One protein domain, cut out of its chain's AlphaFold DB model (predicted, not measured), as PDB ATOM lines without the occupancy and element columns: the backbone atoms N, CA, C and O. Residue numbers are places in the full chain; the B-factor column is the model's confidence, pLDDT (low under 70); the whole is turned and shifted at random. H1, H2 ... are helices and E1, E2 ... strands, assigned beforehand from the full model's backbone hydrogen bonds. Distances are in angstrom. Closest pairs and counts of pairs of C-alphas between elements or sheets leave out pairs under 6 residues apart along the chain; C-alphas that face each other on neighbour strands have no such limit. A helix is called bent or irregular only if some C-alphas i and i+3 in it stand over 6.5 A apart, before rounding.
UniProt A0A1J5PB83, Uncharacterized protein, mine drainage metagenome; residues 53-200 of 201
ATOM      1  N   VAL A  53      47.357 103.700 -16.130       68.38
ATOM      2  CA  VAL A  53      46.031 103.345 -15.590       68.38
ATOM      3  C   VAL A  53      46.111 102.247 -14.531       68.38
ATOM      4  O   VAL A  53      45.341 102.267 -13.575       68.38
ATOM      5  N   ALA A  54      47.015 101.282 -14.698       73.25
ATOM      6  CA  ALA A  54      47.109 100.100 -13.848       73.25
ATOM      7  C   ALA A  54      48.576  99.659 -13.652       73.25
ATOM      8  O   ALA A  54      48.966  98.582 -14.112       73.25
ATOM      9  N   PRO A  55      49.406 100.475 -12.974       75.81
ATOM     10  CA  PRO A  55      50.818 100.162 -12.744       75.81
ATOM     11  C   PRO A  55      51.018  98.877 -11.927       75.81
ATOM     12  O   PRO A  55      51.992  98.166 -12.151       75.81
ATOM     13  N   ASP A  56      50.067  98.528 -11.055       77.44
ATOM     14  CA  ASP A  56      50.116  97.322 -10.216       77.44
ATOM     15  C   ASP A  56      49.971  96.010 -11.012       77.44
ATOM     16  O   ASP A  56      50.238  94.930 -10.487       77.44
ATOM     17  N   LEU A  57      49.557  96.084 -12.284       82.12
ATOM     18  CA  LEU A  57      49.521  94.931 -13.193       82.12
ATOM     19  C   LEU A  57      50.867  94.674 -13.876       82.12
ATOM     20  O   LEU A  57      51.018  93.675 -14.583       82.12
ATOM     21  N   LEU A  58      51.829  95.585 -13.727       89.19
ATOM     22  CA  LEU A  58      53.127  95.460 -14.364       89.19
ATOM     23  C   LEU A  58      54.054  94.590 -13.528       89.19
ATOM     24  O   LEU A  58      54.029  94.599 -12.300       89.19
ATOM     25  N   MET A  59      54.934  93.878 -14.219       92.50
ATOM     26  CA  MET A  59      55.978  93.118 -13.556       92.50
ATOM     27  C   MET A  59      56.892  94.040 -12.728       92.50
ATOM     28  O   MET A  59      57.482  94.961 -13.313       92.50
ATOM     29  N   PRO A  60      57.072  93.783 -11.418       92.31
ATOM     30  CA  PRO A  60      58.062  94.483 -10.606       92.31
ATOM     31  C   PRO A  60      59.489  94.036 -10.947       92.31
ATOM     32  O   PRO A  60      59.717  92.934 -11.440       92.31
ATOM     33  N   GLU A  61      60.471  94.886 -10.655       94.88
ATOM     34  CA  GLU A  61      61.884  94.509 -10.751       94.88
ATOM     35  C   GLU A  61      62.259  93.498  -9.655       94.88
ATOM     36  O   GLU A  61      61.777  93.575  -8.524       94.88
ATOM     37  N   GLY A  62      63.142  92.554  -9.986       95.88
ATOM     38  CA  GLY A  62      63.617  91.526  -9.063       95.88
ATOM     39  C   GLY A  62      62.892  90.188  -9.206       95.88
ATOM     40  O   GLY A  62      62.127  89.952 -10.139       95.88
ATOM     41  N   CYS A  63      63.214  89.240  -8.330       96.81
ATOM     42  CA  CYS A  63      62.621  87.904  -8.349       96.81
ATOM     43  C   CYS A  63      61.309  87.899  -7.557       96.81
ATOM     44  O   CYS A  63      61.297  88.336  -6.409       96.81
ATOM     45  N   VAL A  64      60.226  87.394  -8.154       96.50
ATOM     46  CA  VAL A  64      58.895  87.330  -7.511       96.50
ATOM     47  C   VAL A  64      58.573  85.950  -6.929       96.50
ATOM     48  O   VAL A  64      57.611  85.799  -6.185       96.50
ATOM     49  N   THR A  65      59.384  84.949  -7.260       97.94
ATOM     50  CA  THR A  65      59.285  83.561  -6.786       97.94
ATOM     51  C   THR A  65      60.316  83.252  -5.705       97.94
ATOM     52  O   THR A  65      61.335  83.936  -5.586       97.94
ATOM     53  N   ARG A  66      60.112  82.149  -4.973       97.31
ATOM     54  CA  ARG A  66      61.056  81.624  -3.971       97.31
ATOM     55  C   ARG A  66      62.381  81.180  -4.584       97.31
ATOM     56  O   ARG A  66      63.436  81.377  -3.987       97.31
ATOM     57  N   LYS A  67      62.334  80.553  -5.763       97.44
ATOM     58  CA  LYS A  67      63.539  80.188  -6.512       97.44
ATOM     59  C   LYS A  67      64.089  81.421  -7.217       97.44
ATOM     60  O   LYS A  67      63.328  82.131  -7.866       97.44
ATOM     61  N   THR A  68      65.399  81.613  -7.140       97.62
ATOM     62  CA  THR A  68      66.135  82.690  -7.810       97.62
ATOM     63  C   THR A  68      66.994  82.142  -8.958       97.62
ATOM     64  O   THR A  68      67.333  80.952  -8.959       97.62
ATOM     65  N   PRO A  69      67.330  82.968  -9.969       97.38
ATOM     66  CA  PRO A  69      68.241  82.562 -11.038       97.38
ATOM     67  C   PRO A  69      69.653  82.290 -10.492       97.38
ATOM     68  O   PRO A  69      70.173  83.066  -9.692       97.38
ATOM     69  N   ASP A  70      70.274  81.196 -10.942       97.00
ATOM     70  CA  ASP A  70      71.690  80.899 -10.690       97.00
ATOM     71  C   ASP A  70      72.605  81.609 -11.707       97.00
ATOM     72  O   ASP A  70      72.132  82.249 -12.646       97.00
ATOM     73  N   GLU A  71      73.926  81.496 -11.549       96.94
ATOM     74  CA  GLU A  71      74.900  82.163 -12.434       96.94
ATOM     75  C   GLU A  71      74.727  81.786 -13.915       96.94
ATOM     76  O   GLU A  71      74.843  82.639 -14.795       96.94
ATOM     77  N   ASN A  72      74.390  80.523 -14.200       95.88
ATOM     78  CA  ASN A  72      74.140  80.069 -15.570       95.88
ATOM     79  C   ASN A  72      72.864  80.699 -16.134       95.88
ATOM     80  O   ASN A  72      72.863  81.183 -17.264       95.88
ATOM     81  N   ALA A  73      71.790  80.742 -15.341       97.88
ATOM     82  CA  ALA A  73      70.553  81.405 -15.728       97.88
ATOM     83  C   ALA A  73      70.770  82.906 -15.962       97.88
ATOM     84  O   ALA A  73      70.249  83.445 -16.931       97.88
ATOM     85  N   VAL A  74      71.575  83.579 -15.134       98.19
ATOM     86  CA  VAL A  74      71.935  84.993 -15.336       98.19
ATOM     87  C   VAL A  74      72.676  85.196 -16.664       98.19
ATOM     88  O   VAL A  74      72.359  86.131 -17.403       98.19
ATOM     89  N   ALA A  75      73.611  84.308 -17.014       98.31
ATOM     90  CA  ALA A  75      74.302  84.358 -18.303       98.31
ATOM     91  C   ALA A  75      73.353  84.115 -19.495       98.31
ATOM     92  O   ALA A  75      73.425  84.825 -20.503       98.31
ATOM     93  N   ASP A  76      72.428  83.159 -19.367       98.62
ATOM     94  CA  ASP A  76      71.394  82.878 -20.370       98.62
ATOM     95  C   ASP A  76      70.444  84.070 -20.555       98.62
ATOM     96  O   ASP A  76      70.116  84.433 -21.689       98.62
ATOM     97  N   ILE A  77      70.063  84.732 -19.457       98.56
ATOM     98  CA  ILE A  77      69.253  85.955 -19.464       98.56
ATOM     99  C   ILE A  77      69.959  87.066 -20.239       98.56
ATOM    100  O   ILE A  77      69.355  87.675 -21.126       98.56
ATOM    101  N   ALA A  78      71.232  87.325 -19.927       98.19
ATOM    102  CA  ALA A  78      72.014  88.365 -20.589       98.19
ATOM    103  C   ALA A  78      72.090  88.124 -22.105       98.19
ATOM    104  O   ALA A  78      71.757  89.009 -22.894       98.19
ATOM    105  N   LYS A  79      72.406  86.887 -22.512       98.56
ATOM    106  CA  LYS A  79      72.423  86.497 -23.925       98.56
ATOM    107  C   LYS A  79      71.052  86.652 -24.587       98.56
ATOM    108  O   LYS A  79      70.976  87.148 -25.708       98.56
ATOM    109  N   GLY A  80      69.972  86.261 -23.911       98.00
ATOM    110  CA  GLY A  80      68.617  86.414 -24.438       98.00
ATOM    111  C   GLY A  80      68.247  87.878 -24.693       98.00
ATOM    112  O   GLY A  80      67.705  88.194 -25.753       98.00
ATOM    113  N   ARG A  81      68.614  88.792 -23.784       96.44
ATOM    114  CA  ARG A  81      68.415  90.240 -23.988       96.44
ATOM    115  C   ARG A  81      69.157  90.751 -25.219       96.44
ATOM    116  O   ARG A  81      68.582  91.507 -26.000       96.44
ATOM    117  N   ASP A  82      70.411  90.342 -25.400       96.69
ATOM    118  CA  ASP A  82      71.216  90.778 -26.544       96.69
ATOM    119  C   ASP A  82      70.639  90.277 -27.872       96.69
ATOM    120  O   ASP A  82      70.567  91.037 -28.840       96.69
ATOM    121  N   VAL A  83      70.148  89.034 -27.902       97.19
ATOM    122  CA  VAL A  83      69.465  88.462 -29.071       97.19
ATOM    123  C   VAL A  83      68.188  89.235 -29.392       97.19
ATOM    124  O   VAL A  83      68.012  89.660 -30.531       97.19
ATOM    125  N   LEU A  84      67.318  89.478 -28.406       95.44
ATOM    126  CA  LEU A  84      66.078  90.233 -28.627       95.44
ATOM    127  C   LEU A  84      66.354  91.659 -29.111       95.44
ATOM    128  O   LEU A  84      65.694  92.133 -30.035       95.44
ATOM    129  N   ARG A  85      67.379  92.325 -28.563       93.44
ATOM    130  CA  ARG A  85      67.803  93.654 -29.026       93.44
ATOM    131  C   ARG A  85      68.251  93.625 -30.490       93.44
ATOM    132  O   ARG A  85      67.857  94.498 -31.257       93.44
ATOM    133  N   ALA A  86      69.040  92.625 -30.879       95.00
ATOM    134  CA  ALA A  86      69.528  92.480 -32.249       95.00
ATOM    135  C   ALA A  86      68.413  92.142 -33.253       95.00
ATOM    136  O   ALA A  86      68.471  92.575 -34.404       95.00
ATOM    137  N   LEU A  87      67.397  91.386 -32.826       93.44
ATOM    138  CA  LEU A  87      66.273  90.982 -33.677       93.44
ATOM    139  C   LEU A  87      65.156  92.025 -33.748       93.44
ATOM    140  O   LEU A  87      64.344  91.992 -34.672       93.44
ATOM    141  N   SER A  88      65.126  92.970 -32.812       90.44
ATOM    142  CA  SER A  88      64.074  93.975 -32.731       90.44
ATOM    143  C   SER A  88      63.823  94.773 -34.021       90.44
ATOM    144  O   SER A  88      62.651  94.995 -34.318       90.44
ATOM    145  N   PRO A  89      64.831  95.201 -34.812       90.44
ATOM    146  CA  PRO A  89      64.586  95.946 -36.053       90.44
ATOM    147  C   PRO A  89      63.829  95.152 -37.127       90.44
ATOM    148  O   PRO A  89      63.309  95.740 -38.071       90.44
ATOM    149  N   PHE A  90      63.788  93.824 -37.000       88.81
ATOM    150  CA  PHE A  90      63.138  92.923 -37.951       88.81
ATOM    151  C   PHE A  90      61.698  92.576 -37.561       88.81
ATOM    152  O   PHE A  90      61.032  91.854 -38.297       88.81
ATOM    153  N   ASP A  91      61.226  93.064 -36.411       85.81
ATOM    154  CA  ASP A  91      59.858  92.878 -35.921       85.81
ATOM    155  C   ASP A  91      59.406  91.403 -35.793       85.81
ATOM    156  O   ASP A  91      58.222  91.089 -35.894       85.81
ATOM    157  N   ILE A  92      60.344  90.477 -35.543       87.19
ATOM    158  CA  ILE A  92      60.090  89.020 -35.571       87.19
ATOM    159  C   ILE A  92      59.238  88.557 -34.382       87.19
ATOM    160  O   ILE A  92      58.204  87.922 -34.563       87.19
ATOM    161  N   GLY A  93      59.667  88.881 -33.163       88.81
ATOM    162  CA  GLY A  93      59.061  88.395 -31.924       88.81
ATOM    163  C   GLY A  93      59.660  89.089 -30.706       88.81
ATOM    164  O   GLY A  93      60.549  89.931 -30.848       88.81
ATOM    165  N   GLN A  94      59.152  88.766 -29.519       92.94
ATOM    166  CA  GLN A  94      59.510  89.437 -28.263       92.94
ATOM    167  C   GLN A  94      60.061  88.475 -27.199       92.94
ATOM    168  O   GLN A  94      60.436  88.915 -26.114       92.94
ATOM    169  N   ALA A  95      60.142  87.175 -27.497       96.94
ATOM    170  CA  ALA A  95      60.698  86.169 -26.604       96.94
ATOM    171  C   ALA A  95      61.763  85.280 -27.262       96.94
ATOM    172  O   ALA A  95      61.766  85.035 -28.468       96.94
ATOM    173  N   VAL A  96      62.688  84.781 -26.445       98.44
ATOM    174  CA  VAL A  96      63.755  83.855 -26.834       98.44
ATOM    175  C   VAL A  96      63.993  82.856 -25.708       98.44
ATOM    176  O   VAL A  96      63.887  83.200 -24.532       98.44
ATOM    177  N   ILE A  97      64.326  81.616 -26.054       98.75
ATOM    178  CA  ILE A  97      64.753  80.600 -25.091       98.75
ATOM    179  C   ILE A  97      66.243  80.350 -25.276       98.75
ATOM    180  O   ILE A  97      66.689  79.948 -26.356       98.75
ATOM    181  N   VAL A  98      67.003  80.568 -24.205       98.75
ATOM    182  CA  VAL A  98      68.442  80.294 -24.141       98.75
ATOM    183  C   VAL A  98      68.682  79.182 -23.129       98.75
ATOM    184  O   VAL A  98      68.095  79.207 -22.053       98.75
ATOM    185  N   ILE A  99      69.496  78.187 -23.480       98.12
ATOM    186  CA  ILE A  99      69.826  77.051 -22.613       98.12
ATOM    187  C   ILE A  99      71.336  76.829 -22.637       98.12
ATOM    188  O   ILE A  99      71.887  76.516 -23.695       98.12
ATOM    189  N   ASP A 100      71.994  76.972 -21.486       96.44
ATOM    190  CA  ASP A 100      73.440  76.754 -21.323       96.44
ATOM    191  C   ASP A 100      74.249  77.526 -22.392       96.44
ATOM    192  O   ASP A 100      75.115  76.991 -23.089       96.44
ATOM    193  N   GLY A 101      73.887  78.792 -22.603       96.81
ATOM    194  CA  GLY A 101      74.497  79.713 -23.553       96.81
ATOM    195  C   GLY A 101      74.062  79.546 -25.012       96.81
ATOM    196  O   GLY A 101      74.576  80.274 -25.866       96.81
ATOM    197  N   HIS A 102      73.141  78.641 -25.337       97.44
ATOM    198  CA  HIS A 102      72.699  78.401 -26.713       97.44
ATOM    199  C   HIS A 102      71.287  78.929 -26.938       97.44
ATOM    200  O   HIS A 102      70.388  78.630 -26.160       97.44
ATOM    201  N   VAL A 103      71.072  79.685 -28.018       98.12
ATOM    202  CA  VAL A 103      69.718  80.070 -28.442       98.12
ATOM    203  C   VAL A 103      69.038  78.841 -29.033       98.12
ATOM    204  O   VAL A 103      69.492  78.304 -30.041       98.12
ATOM    205  N   VAL A 104      67.968  78.387 -28.389       97.44
ATOM    206  CA  VAL A 104      67.251  77.157 -28.757       97.44
ATOM    207  C   VAL A 104      65.972  77.455 -29.536       97.44
ATOM    208  O   VAL A 104      65.527  76.634 -30.335       97.44
ATOM    209  N   GLY A 105      65.407  78.644 -29.353       97.38
ATOM    210  CA  GLY A 105      64.280  79.116 -30.144       97.38
ATOM    211  C   GLY A 105      64.032  80.600 -29.928       97.38
ATOM    212  O   GLY A 105      64.346  81.139 -28.869       97.38
ATOM    213  N   VAL A 106      63.467  81.241 -30.944       97.81
ATOM    214  CA  VAL A 106      63.013  82.632 -30.921       97.81
ATOM    215  C   VAL A 106      61.526  82.614 -31.249       97.81
ATOM    216  O   VAL A 106      61.097  81.833 -32.097       97.81
ATOM    217  N   GLU A 107      60.748  83.432 -30.551       96.44
ATOM    218  CA  GLU A 107      59.328  83.610 -30.833       96.44
ATOM    219  C   GLU A 107      59.142  84.153 -32.247       96.44
ATOM    220  O   GLU A 107      59.847  85.063 -32.682       96.44
ATOM    221  N   ASP A 108      58.169  83.587 -32.944       92.75
ATOM    222  CA  ASP A 108      57.748  84.000 -34.273       92.75
ATOM    223  C   ASP A 108      56.209  84.100 -34.292       92.75
ATOM    224  O   ASP A 108      55.574  84.338 -33.260       92.75
ATOM    225  N   ILE A 109      55.589  83.912 -35.456       89.62
ATOM    226  CA  ILE A 109      54.131  83.966 -35.626       89.62
ATOM    227  C   ILE A 109      53.359  82.954 -34.758       89.62
ATOM    228  O   ILE A 109      52.164  83.134 -34.530       89.62
ATOM    229  N   GLU A 110      54.016  81.900 -34.264       91.06
ATOM    230  CA  GLU A 110      53.422  80.924 -33.341       91.06
ATOM    231  C   GLU A 110      53.133  81.507 -31.942       91.06
ATOM    232  O   GLU A 110      52.329  80.949 -31.190       91.06
ATOM    233  N   GLY A 111      53.784  82.622 -31.592       93.75
ATOM    234  CA  GLY A 111      53.727  83.235 -30.268       93.75
ATOM    235  C   GLY A 111      54.469  82.447 -29.181       93.75
ATOM    236  O   GLY A 111      55.029  81.372 -29.391       93.75
ATOM    237  N   THR A 112      54.479  82.996 -27.966       95.94
ATOM    238  CA  THR A 112      55.235  82.431 -26.834       95.94
ATOM    239  C   THR A 112      54.807  80.991 -26.494       95.94
ATOM    240  O   THR A 112      55.659  80.155 -26.188       95.94
ATOM    241  N   ASP A 113      53.513  80.670 -26.586       96.56
ATOM    242  CA  ASP A 113      52.993  79.327 -26.290       96.56
ATOM    243  C   ASP A 113      53.486  78.286 -27.308       96.56
ATOM    244  O   ASP A 113      53.909  77.191 -26.929       96.56
ATOM    245  N   GLY A 114      53.499  78.642 -28.600       97.81
ATOM    246  CA  GLY A 114      54.047  77.791 -29.655       97.81
ATOM    247  C   GLY A 114      55.546  77.553 -29.475       97.81
ATOM    248  O   GLY A 114      56.002  76.410 -29.570       97.81
ATOM    249  N   LEU A 115      56.294  78.594 -29.092       98.31
ATOM    250  CA  LEU A 115      57.725  78.501 -28.801       98.31
ATOM    251  C   LEU A 115      58.009  77.519 -27.658       98.31
ATOM    252  O   LEU A 115      58.869  76.641 -27.786       98.31
ATOM    253  N   LEU A 116      57.273  77.633 -26.552       98.56
ATOM    254  CA  LEU A 116      57.406  76.737 -25.402       98.56
ATOM    255  C   LEU A 116      57.048  75.292 -25.769       98.56
ATOM    256  O   LEU A 116      57.816  74.374 -25.467       98.56
ATOM    257  N   ALA A 117      55.942  75.087 -26.489       98.38
ATOM    258  CA  ALA A 117      55.533  73.768 -26.966       98.38
ATOM    259  C   ALA A 117      56.581  73.142 -27.904       98.38
ATOM    260  O   ALA A 117      56.900  71.953 -27.795       98.38
ATOM    261  N   ARG A 118      57.177  73.947 -28.793       98.19
ATOM    262  CA  ARG A 118      58.251  73.528 -29.700       98.19
ATOM    263  C   ARG A 118      59.490  73.080 -28.926       98.19
ATOM    264  O   ARG A 118      60.037  72.021 -29.238       98.19
ATOM    265  N   VAL A 119      59.902  73.817 -27.894       98.19
ATOM    266  CA  VAL A 119      61.040  73.433 -27.038       98.19
ATOM    267  C   VAL A 119      60.743  72.174 -26.220       98.19
ATOM    268  O   VAL A 119      61.593  71.281 -26.164       98.19
ATOM    269  N   ALA A 120      59.543  72.049 -25.647       98.06
ATOM    270  CA  ALA A 120      59.120  70.844 -24.932       98.06
ATOM    271  C   ALA A 120      59.193  69.597 -25.832       98.06
ATOM    272  O   ALA A 120      59.794  68.586 -25.460       98.06
ATOM    273  N   ARG A 121      58.677  69.702 -27.064       98.12
ATOM    274  CA  ARG A 121      58.763  68.638 -28.073       98.12
ATOM    275  C   ARG A 121      60.211  68.277 -28.410       98.12
ATOM    276  O   ARG A 121      60.568  67.103 -28.385       98.12
ATOM    277  N   LEU A 122      61.067  69.265 -28.676       97.50
ATOM    278  CA  LEU A 122      62.479  69.030 -29.010       97.50
ATOM    279  C   LEU A 122      63.264  68.364 -27.864       97.50
ATOM    280  O   LEU A 122      64.192  67.592 -28.121       97.50
ATOM    281  N   ARG A 123      62.902  68.632 -26.601       95.69
ATOM    282  CA  ARG A 123      63.441  67.900 -25.444       95.69
ATOM    283  C   ARG A 123      62.950  66.454 -25.407       95.69
ATOM    284  O   ARG A 123      63.774  65.560 -25.237       95.69
ATOM    285  N   ALA A 124      61.654  66.219 -25.616       96.12
ATOM    286  CA  ALA A 124      61.078  64.871 -25.650       96.12
ATOM    287  C   ALA A 124      61.683  64.002 -26.772       96.12
ATOM    288  O   ALA A 124      61.950  62.821 -26.571       96.12
ATOM    289  N   GLU A 125      61.986  64.604 -27.924       96.81
ATOM    290  CA  GLU A 125      62.682  63.963 -29.051       96.81
ATOM    291  C   GLU A 125      64.202  63.783 -28.813       96.81
ATOM    292  O   GLU A 125      64.921  63.282 -29.679       96.81
ATOM    293  N   GLY A 126      64.737  64.226 -27.667       94.69
ATOM    294  CA  GLY A 126      66.162  64.126 -27.331       94.69
ATOM    295  C   GLY A 126      67.082  65.011 -28.182       94.69
ATOM    296  O   GLY A 126      68.298  64.790 -28.212       94.69
ATOM    297  N   ARG A 127      66.523  66.005 -28.890       95.62
ATOM    298  CA  ARG A 127      67.268  66.979 -29.709       95.62
ATOM    299  C   ARG A 127      67.934  68.041 -28.838       95.62
ATOM    300  O   ARG A 127      69.039  68.474 -29.147       95.62
ATOM    301  N   ILE A 128      67.296  68.400 -27.725       95.62
ATOM    302  CA  ILE A 128      67.878  69.225 -26.663       95.62
ATOM    303  C   ILE A 128      68.275  68.295 -25.516       95.62
ATOM    304  O   ILE A 128      67.418  67.787 -24.796       95.62
ATOM    305  N   ARG A 129      69.582  68.069 -25.352       92.62
ATOM    306  CA  ARG A 129      70.143  67.138 -24.350       92.62
ATOM    307  C   ARG A 129      70.604  67.808 -23.055       92.62
ATOM    308  O   ARG A 129      71.136  67.134 -22.178       92.62
ATOM    309  N   ALA A 130      70.426  69.124 -22.944       91.81
ATOM    310  CA  ALA A 130      70.706  69.857 -21.716       91.81
ATOM    311  C   ALA A 130      69.894  69.276 -20.549       91.81
ATOM    312  O   ALA A 130      68.774  68.792 -20.746       91.81
ATOM    313  N   LYS A 131      70.440  69.360 -19.331       92.31
ATOM    314  CA  LYS A 131      69.759  68.877 -18.119       92.31
ATOM    315  C   LYS A 131      68.368  69.519 -17.980       92.31
ATOM    316  O   LYS A 131      68.109  70.602 -18.510       92.31
ATOM    317  N   ILE A 132      67.464  68.833 -17.283       92.25
ATOM    318  CA  ILE A 132      66.180  69.424 -16.885       92.25
ATOM    319  C   ILE A 132      66.416  70.605 -15.939       92.25
ATOM    320  O   ILE A 132      67.460  70.675 -15.286       92.25
ATOM    321  N   ALA A 133      65.447  71.520 -15.871       93.12
ATOM    322  CA  ALA A 133      65.547  72.753 -15.096       93.12
ATOM    323  C   ALA A 133      66.791  73.590 -15.469       93.12
ATOM    324  O   ALA A 133      67.431  74.190 -14.605       93.12
ATOM    325  N   ARG A 134      67.130  73.616 -16.769       95.00
ATOM    326  CA  ARG A 134      68.147  74.488 -17.378       95.00
ATOM    327  C   ARG A 134      67.534  75.336 -18.480       95.00
ATOM    328  O   ARG A 134      66.635  74.888 -19.196       95.00
ATOM    329  N   GLY A 135      68.095  76.528 -18.632       97.12
ATOM    330  CA  GLY A 135      67.686  77.513 -19.613       97.12
ATOM    331  C   GLY A 135      66.522  78.387 -19.176       97.12
ATOM    332  O   GLY A 135      65.817  78.090 -18.210       97.12
ATOM    333  N   VAL A 136      66.352  79.491 -19.890       98.62
ATOM    334  CA  VAL A 136      65.488  80.600 -19.500       98.62
ATOM    335  C   VAL A 136      64.686  81.074 -20.701       98.62
ATOM    336  O   VAL A 136      65.239  81.268 -21.786       98.62
ATOM    337  N   LEU A 137      63.386  81.282 -20.495       98.69
ATOM    338  CA  LEU A 137      62.568  82.091 -21.393       98.69
ATOM    339  C   LEU A 137      62.823  83.562 -21.064       98.69
ATOM    340  O   LEU A 137      62.485  84.009 -19.971       98.69
ATOM    341  N   VAL A 138      63.401  84.313 -21.994       98.19
ATOM    342  CA  VAL A 138      63.595  85.758 -21.866       98.19
ATOM    343  C   VAL A 138      62.562  86.460 -22.733       98.19
ATOM    344  O   VAL A 138      62.461  86.143 -23.915       98.19
ATOM    345  N   LYS A 139      61.807  87.409 -22.170       96.00
ATOM    346  CA  LYS A 139      60.823  88.220 -22.900       96.00
ATOM    347  C   LYS A 139      61.083  89.707 -22.679       96.00
ATOM    348  O   LYS A 139      61.252  90.161 -21.549       96.00
ATOM    349  N   ALA A 140      61.124  90.478 -23.754       92.50
ATOM    350  CA  ALA A 140      61.363  91.914 -23.701       92.50
ATOM    351  C   ALA A 140      60.558  92.614 -24.799       92.50
ATOM    352  O   ALA A 140      60.440  92.055 -25.890       92.50
ATOM    353  N   PRO A 141      60.037  93.828 -24.546       89.25
ATOM    354  CA  PRO A 141      59.431  94.619 -25.607       89.25
ATOM    355  C   PRO A 141      60.442  94.891 -26.724       89.25
ATOM    356  O   PRO A 141      61.652  94.998 -26.481       89.25
ATOM    357  N   LYS A 142      59.942  95.057 -27.947       87.75
ATOM    358  CA  LYS A 142      60.781  95.437 -29.087       87.75
ATOM    359  C   LYS A 142      61.253  96.889 -28.907       87.75
ATOM    360  O   LYS A 142      60.545  97.758 -28.401       87.75
ATOM    361  N   SER A 143      62.486  97.171 -29.312       83.31
ATOM    362  CA  SER A 143      63.040  98.525 -29.391       83.31
ATOM    363  C   SER A 143      62.184  99.392 -30.315       83.31
ATOM    364  O   SER A 143      62.035  99.089 -31.496       83.31
ATOM    365  N   GLY A 144      61.642 100.485 -29.777       75.88
ATOM    366  CA  GLY A 144      60.753 101.389 -30.513       75.88
ATOM    367  C   GLY A 144      59.285 100.953 -30.561       75.88
ATOM    368  O   GLY A 144      58.491 101.651 -31.190       75.88
ATOM    369  N   GLN A 145      58.916  99.853 -29.891       77.81
ATOM    370  CA  GLN A 145      57.523  99.439 -29.728       77.81
ATOM    371  C   GLN A 145      56.730 100.510 -28.972       77.81
ATOM    372  O   GLN A 145      57.176 101.021 -27.938       77.81
ATOM    373  N   ASP A 146      55.538 100.844 -29.470       76.00
ATOM    374  CA  ASP A 146      54.633 101.747 -28.763       76.00
ATOM    375  C   ASP A 146      53.897 100.986 -27.653       76.00
ATOM    376  O   ASP A 146      52.833 100.389 -27.842       76.00
ATOM    377  N   LEU A 147      54.491 101.038 -26.461       77.88
ATOM    378  CA  LEU A 147      54.032 100.339 -25.257       77.88
ATOM    379  C   LEU A 147      52.674 100.822 -24.725       77.88
ATOM    380  O   LEU A 147      52.190 100.301 -23.720       77.88
ATOM    381  N   ARG A 148      52.054 101.836 -25.346       71.06
ATOM    382  CA  ARG A 148      50.671 102.224 -25.037       71.06
ATOM    383  C   ARG A 148      49.666 101.228 -25.610       71.06
ATOM    384  O   ARG A 148      48.573 101.118 -25.062       71.06
ATOM    385  N   PHE A 149      50.029 100.536 -26.692       67.06
ATOM    386  CA  PHE A 149      49.124  99.669 -27.452       67.06
ATOM    387  C   PHE A 149      49.426  98.184 -27.289       67.06
ATOM    388  O   PHE A 149      48.494  97.386 -27.322       67.06
ATOM    389  N   ASP A 150      50.697  97.819 -27.118       72.69
ATOM    390  CA  ASP A 150      51.105  96.424 -26.991       72.69
ATOM    391  C   ASP A 150      52.176  96.281 -25.913       72.69
ATOM    392  O   ASP A 150      53.293  96.788 -26.034       72.69
ATOM    393  N   LEU A 151      51.792  95.628 -24.818       81.56
ATOM    394  CA  LEU A 151      52.710  95.228 -23.768       81.56
ATOM    395  C   LEU A 151      52.850  93.707 -23.821       81.56
ATOM    396  O   LEU A 151      51.830  93.002 -23.811       81.56
ATOM    397  N   PRO A 152      54.087  93.180 -23.779       86.25
ATOM    398  CA  PRO A 152      54.314  91.777 -23.489       86.25
ATOM    399  C   PRO A 152      53.436  91.329 -22.317       86.25
ATOM    400  O   PRO A 152      53.285  92.042 -21.328       86.25
ATOM    401  N   THR A 153      52.843  90.144 -22.422       90.00
ATOM    402  CA  THR A 153      51.985  89.588 -21.369       90.00
ATOM    403  C   THR A 153      52.504  88.221 -20.934       90.00
ATOM    404  O   THR A 153      52.999  87.445 -21.763       90.00
ATOM    405  N   ILE A 154      52.401  87.951 -19.631       94.31
ATOM    406  CA  ILE A 154      52.729  86.679 -18.982       94.31
ATOM    407  C   ILE A 154      51.637  86.297 -17.974       94.31
ATOM    408  O   ILE A 154      50.946  87.162 -17.442       94.31
ATOM    409  N   GLY A 155      51.491  85.005 -17.688       94.50
ATOM    410  CA  GLY A 155      50.634  84.504 -16.613       94.50
ATOM    411  C   GLY A 155      50.895  83.028 -16.323       94.50
ATOM    412  O   GLY A 155      51.876  82.456 -16.809       94.50
ATOM    413  N   ALA A 156      49.994  82.388 -15.573       95.12
ATOM    414  CA  ALA A 156      50.121  80.979 -15.178       95.12
ATOM    415  C   ALA A 156      50.321  80.017 -16.368       95.12
ATOM    416  O   ALA A 156      51.147  79.115 -16.293       95.12
ATOM    417  N   ARG A 157      49.676  80.266 -17.517       96.38
ATOM    418  CA  ARG A 157      49.879  79.456 -18.737       96.38
ATOM    419  C   ARG A 157      51.316  79.482 -19.256       96.38
ATOM    420  O   ARG A 157      51.834  78.468 -19.713       96.38
ATOM    421  N   THR A 158      51.986  80.629 -19.170       97.44
ATOM    422  CA  THR A 158      53.394  80.731 -19.573       97.44
ATOM    423  C   THR A 158      54.285  79.924 -18.630       97.44
ATOM    424  O   THR A 158      55.247  79.303 -19.079       97.44
ATOM    425  N   VAL A 159      53.947  79.889 -17.337       98.25
ATOM    426  CA  VAL A 159      54.628  79.047 -16.344       98.25
ATOM    427  C   VAL A 159      54.439  77.565 -16.663       98.25
ATOM    428  O   VAL A 159      55.426  76.834 -16.710       98.25
ATOM    429  N   GLU A 160      53.210  77.131 -16.949       98.19
ATOM    430  CA  GLU A 160      52.904  75.752 -17.359       98.19
ATOM    431  C   GLU A 160      53.712  75.347 -18.602       98.19
ATOM    432  O   GLU A 160      54.339  74.287 -18.633       98.19
ATOM    433  N   GLY A 161      53.769  76.222 -19.611       98.31
ATOM    434  CA  GLY A 161      54.570  75.995 -20.812       98.31
ATOM    435  C   GLY A 161      56.074  75.926 -20.524       98.31
ATOM    436  O   GLY A 161      56.765  75.051 -21.047       98.31
ATOM    437  N   ALA A 162      56.597  76.799 -19.656       98.44
ATOM    438  CA  ALA A 162      58.001  76.780 -19.242       98.44
ATOM    439  C   ALA A 162      58.360  75.515 -18.447       98.44
ATOM    440  O   ALA A 162      59.433  74.938 -18.654       98.44
ATOM    441  N   GLN A 163      57.448  75.045 -17.593       98.38
ATOM    442  CA  GLN A 163      57.576  73.777 -16.882       98.38
ATOM    443  C   GLN A 163      57.590  72.594 -17.857       98.38
ATOM    444  O   GLN A 163      58.484  71.750 -17.777       98.38
ATOM    445  N   ALA A 164      56.661  72.551 -18.818       97.94
ATOM    446  CA  ALA A 164      56.621  71.514 -19.852       97.94
ATOM    447  C   ALA A 164      57.901  71.507 -20.710       97.94
ATOM    448  O   ALA A 164      58.438  70.449 -21.040       97.94
ATOM    449  N   ALA A 165      58.454  72.688 -20.994       97.88
ATOM    450  CA  ALA A 165      59.746  72.866 -21.653       97.88
ATOM    451  C   ALA A 165      60.960  72.577 -20.742       97.88
ATOM    452  O   ALA A 165      62.106  72.724 -21.178       97.88
ATOM    453  N   SER A 166      60.738  72.140 -19.495       97.75
ATOM    454  CA  SER A 166      61.767  71.819 -18.496       97.75
ATOM    455  C   SER A 166      62.799  72.937 -18.299       97.75
ATOM    456  O   SER A 166      63.995  72.663 -18.132       97.75
ATOM    457  N   LEU A 167      62.349  74.193 -18.361       98.44
ATOM    458  CA  LEU A 167      63.189  75.376 -18.172       98.44
ATOM    459  C   LEU A 167      63.487  75.619 -16.687       98.44
ATOM    460  O   LEU A 167      62.795  75.126 -15.797       98.44
ATOM    461  N   ALA A 168      64.546  76.379 -16.413       98.25
ATOM    462  CA  ALA A 168      64.910  76.803 -15.064       98.25
ATOM    463  C   ALA A 168      64.017  77.943 -14.550       98.25
ATOM    464  O   ALA A 168      63.784  78.034 -13.341       98.25
ATOM    465  N   GLY A 169      63.548  78.803 -15.459       98.38
ATOM    466  CA  GLY A 169      62.735  79.965 -15.127       98.38
ATOM    467  C   GLY A 169      62.433  80.879 -16.309       98.38
ATOM    468  O   GLY A 169      62.702  80.553 -17.470       98.38
ATOM    469  N   ILE A 170      61.852  82.028 -15.979       98.69
ATOM    470  CA  ILE A 170      61.389  83.053 -16.910       98.69
ATOM    471  C   ILE A 170      61.944  84.409 -16.465       98.69
ATOM    472  O   ILE A 170      61.904  84.754 -15.283       98.69
ATOM    473  N   ALA A 171      62.451  85.192 -17.410       98.12
ATOM    474  CA  ALA A 171      62.949  86.536 -17.172       98.12
ATOM    475  C   ALA A 171      62.275  87.519 -18.126       98.12
ATOM    476  O   ALA A 171      62.255  87.306 -19.337       98.12
ATOM    477  N   ILE A 172      61.721  88.599 -17.589       95.75
ATOM    478  CA  ILE A 172      60.949  89.569 -18.367       95.75
ATOM    479  C   ILE A 172      61.347  90.999 -18.025       95.75
ATOM    480  O   ILE A 172      61.768  91.258 -16.909       95.75
ATOM    481  N   VAL A 173      61.216  91.951 -18.947       92.44
ATOM    482  CA  VAL A 173      61.522  93.361 -18.635       92.44
ATOM    483  C   VAL A 173      60.433  93.969 -17.743       92.44
ATOM    484  O   VAL A 173      59.263  94.043 -18.137       92.44
ATOM    485  N   ALA A 174      60.833  94.415 -16.549       89.94
ATOM    486  CA  ALA A 174      59.974  95.038 -15.546       89.94
ATOM    487  C   ALA A 174      59.386  96.369 -16.040       89.94
ATOM    488  O   ALA A 174      59.956  97.041 -16.903       89.94
ATOM    489  N   GLY A 175      58.197  96.729 -15.544       85.25
ATOM    490  CA  GLY A 175      57.480  97.953 -15.939       85.25
ATOM    491  C   GLY A 175      57.003  97.994 -17.403       85.25
ATOM    492  O   GLY A 175      56.319  98.935 -17.808       85.25
ATOM    493  N   ASN A 176      57.343  96.979 -18.201       85.31
ATOM    494  CA  ASN A 176      57.019  96.866 -19.622       85.31
ATOM    495  C   ASN A 176      56.305  95.551 -19.959       85.31
ATOM    496  O   ASN A 176      56.183  95.220 -21.130       85.31
ATOM    497  N   THR A 177      55.863  94.787 -18.961       89.06
ATOM    498  CA  THR A 177      55.176  93.505 -19.154       89.06
ATOM    499  C   THR A 177      53.984  93.424 -18.212       89.06
ATOM    500  O   THR A 177      54.137  93.708 -17.025       89.06
ATOM    501  N   ILE A 178      52.822  93.031 -18.732       91.06
ATOM    502  CA  ILE A 178      51.604  92.783 -17.956       91.06
ATOM    503  C   ILE A 178      51.661  91.378 -17.363       91.06
ATOM    504  O   ILE A 178      51.961  90.407 -18.063       91.06
ATOM    505  N   VAL A 179      51.316  91.271 -16.084       91.81
ATOM    506  CA  VAL A 179      51.182  90.006 -15.367       91.81
ATOM    507  C   VAL A 179      49.701  89.707 -15.139       91.81
ATOM    508  O   VAL A 179      49.019  90.378 -14.364       91.81
ATOM    509  N   VAL A 180      49.198  88.675 -15.813       90.25
ATOM    510  CA  VAL A 180      47.833  88.169 -15.629       90.25
ATOM    511  C   VAL A 180      47.797  87.313 -14.372       90.25
ATOM    512  O   VAL A 180      48.539  86.336 -14.275       90.25
ATOM    513  N   GLU A 181      46.925  87.684 -13.433       89.69
ATOM    514  CA  GLU A 181      46.747  87.012 -12.137       89.69
ATOM    515  C   GLU A 181      48.087  86.738 -11.417       89.69
ATOM    516  O   GLU A 181      48.514  85.585 -11.299       89.69
ATOM    517  N   PRO A 182      48.776  87.787 -10.920       90.81
ATOM    518  CA  PRO A 182      50.142  87.665 -10.407       90.81
ATOM    519  C   PRO A 182      50.320  86.599  -9.326       90.81
ATOM    520  O   PRO A 182      51.289  85.850  -9.373       90.81
ATOM    521  N   GLN A 183      49.372  86.494  -8.389       91.31
ATOM    522  CA  GLN A 183      49.414  85.494  -7.318       91.31
ATOM    523  C   GLN A 183      49.343  84.069  -7.879       91.31
ATOM    524  O   GLN A 183      50.229  83.264  -7.604       91.31
ATOM    525  N   THR A 184      48.374  83.786  -8.758       94.94
ATOM    526  CA  THR A 184      48.234  82.482  -9.426       94.94
ATOM    527  C   THR A 184      49.501  82.099 -10.194       94.94
ATOM    528  O   THR A 184      49.962  80.959 -10.130       94.94
ATOM    529  N   MET A 185      50.100  83.051 -10.917       96.19
ATOM    530  CA  MET A 185      51.354  82.826 -11.637       96.19
ATOM    531  C   MET A 185      52.509  82.508 -10.675       96.19
ATOM    532  O   MET A 185      53.250  81.558 -10.930       96.19
ATOM    533  N   ILE A 186      52.672  83.290  -9.601       96.56
ATOM    534  CA  ILE A 186      53.741  83.093  -8.612       96.56
ATOM    535  C   ILE A 186      53.599  81.718  -7.962       96.56
ATOM    536  O   ILE A 186      54.560  80.954  -7.974       96.56
ATOM    537  N   GLU A 187      52.409  81.369  -7.468       97.38
ATOM    538  CA  GLU A 187      52.127  80.078  -6.830       97.38
ATOM    539  C   GLU A 187      52.385  78.894  -7.770       97.38
ATOM    540  O   GLU A 187      52.992  77.893  -7.368       97.38
ATOM    541  N   SER A 188      51.974  79.016  -9.037       97.69
ATOM    542  CA  SER A 188      52.240  78.014 -10.073       97.69
ATOM    543  C   SER A 188      53.745  77.844 -10.312       97.69
ATOM    544  O   SER A 188      54.254  76.721 -10.300       97.69
ATOM    545  N   ALA A 189      54.488  78.949 -10.443       98.12
ATOM    546  CA  ALA A 189      55.929  78.910 -10.703       98.12
ATOM    547  C   ALA A 189      56.705  78.321  -9.527       98.12
ATOM    548  O   ALA A 189      57.579  77.472  -9.705       98.12
ATOM    549  N   ASP A 190      56.320  78.714  -8.321       98.38
ATOM    550  CA  ASP A 190      56.860  78.212  -7.072       98.38
ATOM    551  C   ASP A 190      56.611  76.709  -6.888       98.38
ATOM    552  O   ASP A 190      57.512  75.980  -6.471       98.38
ATOM    553  N   THR A 191      55.408  76.234  -7.217       98.00
ATOM    554  CA  THR A 191      55.056  74.804  -7.177       98.00
ATOM    555  C   THR A 191      55.854  74.009  -8.205       98.00
ATOM    556  O   THR A 191      56.329  72.910  -7.924       98.00
ATOM    557  N   ALA A 192      56.044  74.581  -9.392       97.00
ATOM    558  CA  ALA A 192      56.796  73.968 -10.474       97.00
ATOM    559  C   ALA A 192      58.327  74.086 -10.303       97.00
ATOM    560  O   ALA A 192      59.084  73.496 -11.077       97.00
ATOM    561  N   GLY A 193      58.804  74.826  -9.294       97.50
ATOM    562  CA  GLY A 193      60.227  75.040  -9.044       97.50
ATOM    563  C   GLY A 193      60.913  75.879 -10.127       97.50
ATOM    564  O   GLY A 193      62.089  75.643 -10.427       97.50
ATOM    565  N   LEU A 194      60.199  76.837 -10.724       98.56
ATOM    566  CA  LEU A 194      60.735  77.824 -11.662       98.56
ATOM    567  C   LEU A 194      60.982  79.152 -10.954       98.56
ATOM    568  O   LEU A 194      60.235  79.535 -10.057       98.56
ATOM    569  N   PHE A 195      62.018  79.872 -11.384       98.62
ATOM    570  CA  PHE A 195      62.122  81.284 -11.034       98.62
ATOM    571  C   PHE A 195      61.318  82.140 -12.021       98.62
ATOM    572  O   PHE A 195      61.247  81.816 -13.210       98.62
ATOM    573  N   VAL A 196      60.780  83.263 -11.557       98.38
ATOM    574  CA  VAL A 196      60.264  84.340 -12.407       98.38
ATOM    575  C   VAL A 196      60.880  85.654 -11.932       98.38
ATOM    576  O   VAL A 196      60.796  85.992 -10.750       98.38
ATOM    577  N   THR A 197      61.527  86.394 -12.836       98.06
ATOM    578  CA  THR A 197      62.228  87.634 -12.479       98.06
ATOM    579  C   THR A 197      61.979  88.780 -13.455       98.06
ATOM    580  O   THR A 197      61.962  88.590 -14.672       98.06
ATOM    581  N   GLY A 198      61.770  89.974 -12.902       97.00
ATOM    582  CA  GLY A 198      61.720  91.238 -13.618       97.00
ATOM    583  C   GLY A 198      63.114  91.841 -13.757       97.00
ATOM    584  O   GLY A 198      63.816  92.047 -12.768       97.00
ATOM    585  N   LEU A 199      63.509  92.120 -14.990       94.44
ATOM    586  CA  LEU A 199      64.783  92.713 -15.366       94.44
ATOM    587  C   LEU A 199      64.642  94.235 -15.453       94.44
ATOM    588  O   LEU A 199      63.601  94.707 -15.920       94.44
ATOM    589  N   PRO A 200      65.691  94.999 -15.114       90.06
ATOM    590  CA  PRO A 200      65.714  96.421 -15.415       90.06
ATOM    591  C   PRO A 200      65.613  96.632 -16.931       90.06
ATOM    592  O   PRO A 200      66.187  95.856 -17.712       90.06
TER     593      PRO A 200
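This is residues 53 to 200 of the 201 residues of an uncharacterized protein of mine drainage metagenome (UniProt A0A1J5PB83). A twisted five-stranded sheet forms the middle layer of three; it curls round the long helix H1 on one face, while H2, H3 and H4 lie side by side in a row on the other. The sheet runs E2, E1, E3, E4, E5 and is mixed, with the hairpin E1 and E2 at one edge. The printed part has 148 residues, with four named helices and five named strands in the order H1 E1 E2 H2 E3 H3 E4 H4 E5, a mixed class. It is compact, with a radius of gyration of the C-alphas of 14.0 A and spans of 45 by 35 by 27 A.

H1, residues 71 to 90, comes closest to E1, residues 95 to 99, at the C-alphas of Asp 76 and Val 98, 5.4 A apart. E1 forms an antiparallel hairpin with E2, residues 102 to 106; N 97 and O 105 are 2.9 A apart, within hydrogen-bond range. H2, residues 111 to 124, lies on the opposite face from H1, over E2 and E1, at a height over the sheet of 8.8 A. E3, residues 136 to 139, is antiparallel to E1, with N 136 and O 98 at 2.8 A. E2, H2 and E3 make a split strand-helix-strand unit, E1 being between its two strands, with a right-handed crossover. H3, residues 156 to 164, touches H2, the same way at a shallow tilt of 22 degrees; their closest C-alphas, Leu 116 and Gly 161, are 5.4 A apart. E4, residues 169 to 173, is parallel to E3, with N 171 and O 137 at 2.8 A. H4, residues 182 to 192, touches H3, closest at the C-alphas of Ala 156 and Met 185, 4.2 A, with a shallow tilt of 16 degrees. E5, residues 195 to 199, is parallel to E4, with N 199 and O 172 at 2.7 A. E3, H3, E4 and E4, H4, E5 are strand-helix-strand units, each with parallel neighbour strands and a right-handed crossover. H1 is apart from H2, H3 and H4. Every O i to N i+4 pair is within hydrogen-bond range in H2, H3 and H4, and 14 of 16 in H1.

H1 begins at C-alpha 71 (74.900, 82.163, -12.434) and measures 30.1 A; it is irregular, with C-alphas 86 and 89 7.1 A apart. H2 measures 20.3 A, H4 15.2 A and E4 13.9 A. E5 ends at C-alpha 199 (64.783, 92.713, -15.366).

The farthest C-alphas, Val 53 and Gly 126, are 45.6 A apart. The printed part has no cut. The links H2 to E3 and E3 to H3 are long. Residues 53 and 149 are under pLDDT 70.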